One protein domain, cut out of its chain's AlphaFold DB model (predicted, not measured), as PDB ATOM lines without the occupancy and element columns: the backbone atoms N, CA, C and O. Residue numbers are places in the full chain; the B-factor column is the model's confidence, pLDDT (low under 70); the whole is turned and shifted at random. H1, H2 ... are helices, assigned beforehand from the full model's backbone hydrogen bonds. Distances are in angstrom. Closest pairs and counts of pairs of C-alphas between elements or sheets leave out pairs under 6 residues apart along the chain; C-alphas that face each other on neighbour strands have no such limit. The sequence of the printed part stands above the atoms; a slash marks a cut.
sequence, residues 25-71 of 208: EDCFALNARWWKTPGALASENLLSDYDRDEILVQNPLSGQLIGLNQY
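AT A GLANCE: This is residues 25 to 71 of the 208 residues of the protein "Hypothetical protein" of Polarella glacialis (UniProt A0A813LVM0). Three short helices are joined so that H2 and H3 make an open V, with the last residues of H1 at its mouth, and a large loop of residues 37 to 51 leads from H1 to H2. The point of the V is the turn of residues 59 to 61, from which H3 folds back toward H1. The printed part has 47 residues, with three named helices in the order H1, H2, H3, 24 residues in them, and no named strand; the class is all helix. It is compact, with a radius of gyration of the C-alphas of 9.8 A and spans of 29 by 21 by 15 A.

IN THESE COORDINATES: Find C-alpha 27 at (97.390, 131.375, 85.532); from there H1, residues 27 to 36, runs 14.2 A to C-alpha 36 at (110.166, 134.094, 79.848). Next look at H2, residues 52 to 58, 10.2 A long. Then H3, residues 62 to 68, runs 10.0 A and ends with C-alpha 68 at (102.276, 135.092, 72.256).

HOW THE PARTS SIT: Look first at Trp 35 in H1. H1 and H2 are close but not clearly touching, the closest C-alphas being those of Trp 35 and Arg 52, 6.7 A apart, at a steep tilt of 65 degrees, the same way. H1 and H3 are also close but not clearly touching, with the C-alphas of Trp 35 and Ile 66 closest at 5.5 A; they run opposite ways at 37 degrees, only just a steep tilt. H2 and H3 only just touch, and only at the corner by their link, with 3 pairs of C-alphas within 8 A, the closest being Leu 56 and Ser 62 at 4.6 A; they run opposite ways at a steep tilt of 51 degrees. Every O i to N i+4 pair is within hydrogen-bond range in H1 and H2, and 2 of 3 in H3.

THE WHOLE: The C-alphas of Glu 25 and Pro 60 are the two farthest apart, at 29.7 A. The printed part has no cut. The link from H1 to H2 is long, with 15 residues, and that from H2 to H3 is tight, with 3. The mean pLDDT of the printed part is 83.5; look for values under 70 at residue 25 and residues 58 to 61.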
ATOM      1  N   GLU A  25      98.398 132.463  92.600       67.50
ATOM      2  CA  GLU A  25      98.903 133.115  91.389       67.50
ATOM      3  C   GLU A  25      97.935 132.973  90.198       67.50
ATOM      4  O   GLU A  25      97.392 131.896  89.948       67.50
ATOM      5  N   ASP A  26      97.734 134.071  89.462       82.12
ATOM      6  CA  ASP A  26      96.985 134.103  88.202       82.12
ATOM      7  C   ASP A  26      97.649 133.210  87.139       82.12
ATOM      8  O   ASP A  26      98.857 133.288  86.908       82.12
ATOM      9  N   CYS A  27      96.862 132.367  86.468       80.38
ATOM     10  CA  CYS A  27      97.390 131.375  85.532       80.38
ATOM     11  C   CYS A  27      98.064 132.012  84.307       80.38
ATOM     12  O   CYS A  27      99.039 131.457  83.797       80.38
ATOM     13  N   PHE A  28      97.617 133.195  83.870       84.56
ATOM     14  CA  PHE A  28      98.264 133.926  82.782       84.56
ATOM     15  C   PHE A  28      99.592 134.536  83.227       84.56
ATOM     16  O   PHE A  28     100.574 134.439  82.494       84.56
ATOM     17  N   ALA A  29      99.656 135.109  84.432       85.69
ATOM     18  CA  ALA A  29     100.908 135.593  85.012       85.69
ATOM     19  C   ALA A  29     101.938 134.462  85.196       85.69
ATOM     20  O   ALA A  29     103.102 134.627  84.813       85.69
ATOM     21  N   LEU A  30     101.499 133.302  85.702       86.25
ATOM     22  CA  LEU A  30     102.327 132.102  85.834       86.25
ATOM     23  C   LEU A  30     102.870 131.659  84.466       86.25
ATOM     24  O   LEU A  30     104.084 131.520  84.307       86.25
ATOM     25  N   ASN A  31     101.987 131.495  83.474       88.62
ATOM     26  CA  ASN A  31     102.359 131.076  82.122       88.62
ATOM     27  C   ASN A  31     103.346 132.064  81.482       88.62
ATOM     28  O   ASN A  31     104.408 131.670  81.000       88.62
ATOM     29  N   ALA A  32     103.049 133.363  81.546       89.81
ATOM     30  CA  ALA A  32     103.893 134.403  80.972       89.81
ATOM     31  C   ALA A  32     105.295 134.434  81.600       89.81
ATOM     32  O   ALA A  32     106.284 134.642  80.892       89.81
ATOM     33  N   ARG A  33     105.407 134.225  82.919       91.00
ATOM     34  CA  ARG A  33     106.706 134.144  83.601       91.00
ATOM     35  C   ARG A  33     107.468 132.884  83.201       91.00
ATOM     36  O   ARG A  33     108.663 132.974  82.913       91.00
ATOM     37  N   TRP A  34     106.789 131.740  83.154       92.56
ATOM     38  CA  TRP A  34     107.390 130.464  82.770       92.56
ATOM     39  C   TRP A  34     107.988 130.533  81.358       92.56
ATOM     40  O   TRP A  34     109.179 130.294  81.176       92.56
ATOM     41  N   TRP A  35     107.229 131.033  80.377       91.81
ATOM     42  CA  TRP A  35     107.712 131.217  79.000       91.81
ATOM     43  C   TRP A  35     108.877 132.209  78.861       91.81
ATOM     44  O   TRP A  35     109.658 132.114  77.906       91.81
ATOM     45  N   LYS A  36     109.043 133.141  79.807       91.44
ATOM     46  CA  LYS A  36     110.166 134.094  79.848       91.44
ATOM     47  C   LYS A  36     111.424 133.548  80.521       91.44
ATOM     48  O   LYS A  36     112.453 134.212  80.440       91.44
ATOM     49  N   THR A  37     111.363 132.385  81.163       92.94
ATOM     50  CA  THR A  37     112.457 131.860  81.990       92.94
ATOM     51  C   THR A  37     113.205 130.750  81.245       92.94
ATOM     52  O   THR A  37     112.660 129.661  81.089       92.94
ATOM     53  N   PRO A  38     114.438 130.984  80.752       92.94
ATOM     54  CA  PRO A  38     115.232 129.926  80.129       92.94
ATOM     55  C   PRO A  38     115.479 128.765  81.098       92.94
ATOM     56  O   PRO A  38     115.796 129.004  82.263       92.94
ATOM     57  N   GLY A  39     115.350 127.526  80.618       92.12
ATOM     58  CA  GLY A  39     115.497 126.322  81.437       92.12
ATOM     59  C   GLY A  39     114.328 126.015  82.378       92.12
ATOM     60  O   GLY A  39     114.494 125.174  83.258       92.12
ATOM     61  N   ALA A  40     113.177 126.684  82.230       91.94
ATOM     62  CA  ALA A  40     112.003 126.407  83.054       91.94
ATOM     63  C   ALA A  40     111.469 124.981  82.835       91.94
ATOM     64  O   ALA A  40     111.322 124.524  81.696       91.94
ATOM     65  N   LEU A  41     111.168 124.304  83.940       91.31
ATOM     66  CA  LEU A  41     110.770 122.900  83.983       91.31
ATOM     67  C   LEU A  41     109.243 122.755  83.988       91.31
ATOM     68  O   LEU A  41     108.531 123.618  84.506       91.31
ATOM     69  N   ALA A  42     108.731 121.631  83.487       85.75
ATOM     70  CA  ALA A  42     107.305 121.292  83.513       85.75
ATOM     71  C   ALA A  42     106.730 121.328  84.942       85.75
ATOM     72  O   ALA A  42     105.627 121.811  85.183       85.75
ATOM     73  N   SER A  43     107.517 120.900  85.934       85.31
ATOM     74  CA  SER A  43     107.112 120.902  87.346       85.31
ATOM     75  C   SER A  43     106.858 122.299  87.931       85.31
ATOM     76  O   SER A  43     106.245 122.407  88.993       85.31
ATOM     77  N   GLU A  44     107.311 123.362  87.262       84.19
ATOM     78  CA  GLU A  44     107.130 124.756  87.676       84.19
ATOM     79  C   GLU A  44     105.849 125.384  87.095       84.19
ATOM     80  O   GLU A  44     105.440 126.461  87.534       84.19
ATOM     81  N   ASN A  45     105.195 124.727  86.127       82.56
ATOM     82  CA  ASN A  45     103.965 125.200  85.493       82.56
ATOM     83  C   ASN A  45     102.982 124.047  85.256       82.56
ATOM     84  O   ASN A  45     103.116 123.281  84.311       82.56
ATOM     85  N   LEU A  46     101.919 124.006  86.063       77.75
ATOM     86  CA  LEU A  46     100.866 122.980  86.000       77.75
ATOM     87  C   LEU A  46     100.072 122.957  84.680       77.75
ATOM     88  O   LEU A  46      99.205 122.107  84.514       77.75
ATOM     89  N   LEU A  47     100.312 123.912  83.778       75.25
ATOM     90  CA  LEU A  47      99.677 123.995  82.464       75.25
ATOM     91  C   LEU A  47     100.494 123.319  81.352       75.25
ATOM     92  O   LEU A  47     100.017 123.276  80.222       75.25
ATOM     93  N   SER A  48     101.713 122.848  81.640       79.56
ATOM     94  CA  SER A  48     102.606 122.236  80.654       79.56
ATOM     95  C   SER A  48     103.043 120.842  81.091       79.56
ATOM     96  O   SER A  48     103.531 120.660  82.202       79.56
ATOM     97  N   ASP A  49     102.944 119.880  80.174       78.88
ATOM     98  CA  ASP A  49     103.492 118.528  80.353       78.88
ATOM     99  C   ASP A  49     104.984 118.436  79.980       78.88
ATOM    100  O   ASP A  49     105.628 117.419  80.238       78.88
ATOM    101  N   TYR A  50     105.541 119.491  79.375       81.69
ATOM    102  CA  TYR A  50     106.907 119.526  78.847       81.69
ATOM    103  C   TYR A  50     107.716 120.683  79.430       81.69
ATOM    104  O   TYR A  50     107.171 121.741  79.767       81.69
ATOM    105  N   ASP A  51     109.033 120.492  79.501       86.56
ATOM    106  CA  ASP A  51     109.966 121.568  79.819       86.56
ATOM    107  C   ASP A  51     109.944 122.617  78.702       86.56
ATOM    108  O   ASP A  51     109.792 122.309  77.515       86.56
ATOM    109  N   ARG A  52     110.136 123.883  79.067       89.31
ATOM    110  CA  ARG A  52     110.049 125.009  78.129       89.31
ATOM    111  C   ARG A  52     110.968 124.827  76.934       89.31
ATOM    112  O   ARG A  52     110.558 124.995  75.788       89.31
ATOM    113  N   ASP A  53     112.229 124.515  77.206       87.50
ATOM    114  CA  ASP A  53     113.252 124.464  76.168       87.50
ATOM    115  C   ASP A  53     113.077 123.231  75.267       87.50
ATOM    116  O   ASP A  53     113.417 123.295  74.086       87.50
ATOM    117  N   GLU A  54     112.458 122.155  75.764       85.44
ATOM    118  CA  GLU A  54     112.059 121.014  74.933       85.44
ATOM    119  C   GLU A  54     110.988 121.416  73.914       85.44
ATOM    120  O   GLU A  54     111.114 121.088  72.731       85.44
ATOM    121  N   ILE A  55     109.985 122.198  74.336       80.81
ATOM    122  CA  ILE A  55     108.963 122.738  73.428       80.81
ATOM    123  C   ILE A  55     109.614 123.626  72.363       80.81
ATOM    124  O   ILE A  55     109.299 123.506  71.182       80.81
ATOM    125  N   LEU A  56     110.547 124.501  72.749       82.81
ATOM    126  CA  LEU A  56     111.204 125.418  71.809       82.81
ATOM    127  C   LEU A  56     112.086 124.703  70.776       82.81
ATOM    128  O   LEU A  56     112.238 125.203  69.665       82.81
ATOM    129  N   VAL A  57     112.668 123.555  71.127       80.12
ATOM    130  CA  VAL A  57     113.451 122.737  70.188       80.12
ATOM    131  C   VAL A  57     112.545 122.025  69.187       80.12
ATOM    132  O   VAL A  57     112.896 121.904  68.014       80.12
ATOM    133  N   GLN A  58     111.388 121.547  69.640       69.56
ATOM    134  CA  GLN A  58     110.467 120.771  68.809       69.56
ATOM    135  C   GLN A  58     109.558 121.654  67.951       69.56
ATOM    136  O   GLN A  58     109.121 121.228  66.882       69.56
ATOM    137  N   ASN A  59     109.268 122.875  68.408       69.50
ATOM    138  CA  ASN A  59     108.287 123.734  67.772       69.50
ATOM    139  C   ASN A  59     108.938 124.768  66.830       69.50
ATOM    140  O   ASN A  59     109.635 125.673  67.294       69.50
ATOM    141  N   PRO A  60     108.670 124.710  65.516       66.81
ATOM    142  CA  PRO A  60     109.160 125.703  64.551       66.81
ATOM    143  C   PRO A  60     108.686 127.148  64.814       66.81
ATOM    144  O   PRO A  60     109.308 128.084  64.315       66.81
ATOM    145  N   LEU A  61     107.644 127.358  65.631       69.00
ATOM    146  CA  LEU A  61     107.132 128.675  66.045       69.00
ATOM    147  C   LEU A  61     107.739 129.177  67.370       69.00
ATOM    148  O   LEU A  61     107.210 130.100  67.991       69.00
ATOM    149  N   SER A  62     108.824 128.560  67.842       74.44
ATOM    150  CA  SER A  62     109.409 128.751  69.179       74.44
ATOM    151  C   SER A  62     109.573 130.215  69.612       74.44
ATOM    152  O   SER A  62     109.161 130.590  70.712       74.44
ATOM    153  N   GLY A  63     110.111 131.077  68.744       72.31
ATOM    154  CA  GLY A  63     110.272 132.506  69.036       72.31
ATOM    155  C   GLY A  63     108.939 133.251  69.176       72.31
ATOM    156  O   GLY A  63     108.773 134.072  70.080       72.31
ATOM    157  N   GLN A  64     107.968 132.941  68.314       82.50
ATOM    158  CA  GLN A  64     106.634 133.539  68.344       82.50
ATOM    159  C   GLN A  64     105.831 133.070  69.564       82.50
ATOM    160  O   GLN A  64     105.108 133.874  70.151       82.50
ATOM    161  N   LEU A  65     105.995 131.813  69.992       82.75
ATOM    162  CA  LEU A  65     105.295 131.253  71.151       82.75
ATOM    163  C   LEU A  65     105.653 131.969  72.455       82.75
ATOM    164  O   LEU A  65     104.757 132.236  73.252       82.75
ATOM    165  N   ILE A  66     106.918 132.355  72.650       86.31
ATOM    166  CA  ILE A  66     107.339 133.134  73.829       86.31
ATOM    167  C   ILE A  66     106.641 134.499  73.861       86.31
ATOM    168  O   ILE A  66     106.239 134.969  74.924       86.31
ATOM    169  N   GLY A  67     106.516 135.158  72.703       87.56
ATOM    170  CA  GLY A  67     105.843 136.454  72.589       87.56
ATOM    171  C   GLY A  67     104.333 136.347  72.794       87.56
ATOM    172  O   GLY A  67     103.748 137.150  73.519       87.56
ATOM    173  N   LEU A  68     103.715 135.329  72.196       85.94
ATOM    174  CA  LEU A  68     102.276 135.092  72.256       85.94
ATOM    175  C   LEU A  68     101.816 134.711  73.672       85.94
ATOM    176  O   LEU A  68     100.854 135.286  74.183       85.94
ATOM    177  N   ASN A  69     102.550 133.824  74.351       88.19
ATOM    178  CA  ASN A  69     102.214 133.348  75.697       88.19
ATOM    179  C   ASN A  69     102.342 134.404  76.811       88.19
ATOM    180  O   ASN A  69     102.076 134.118  77.978       88.19
ATOM    181  N   GLN A  70     102.728 135.638  76.472       87.88
ATOM    182  CA  GLN A  70     102.620 136.772  77.394       87.88
ATOM    183  C   GLN A  70     101.181 137.265  77.556       87.88
ATOM    184  O   GLN A  70     100.883 137.949  78.532       87.88
ATOM    185  N   TYR A  71     100.311 136.948  76.596       85.31
ATOM    186  CA  TYR A  71      98.944 137.460  76.528       85.31
ATOM    187  C   TYR A  71      97.898 136.346  76.563       85.31
ATOM    188  O   TYR A  71      96.786 136.573  77.033       85.31
TER     189      TYR A  71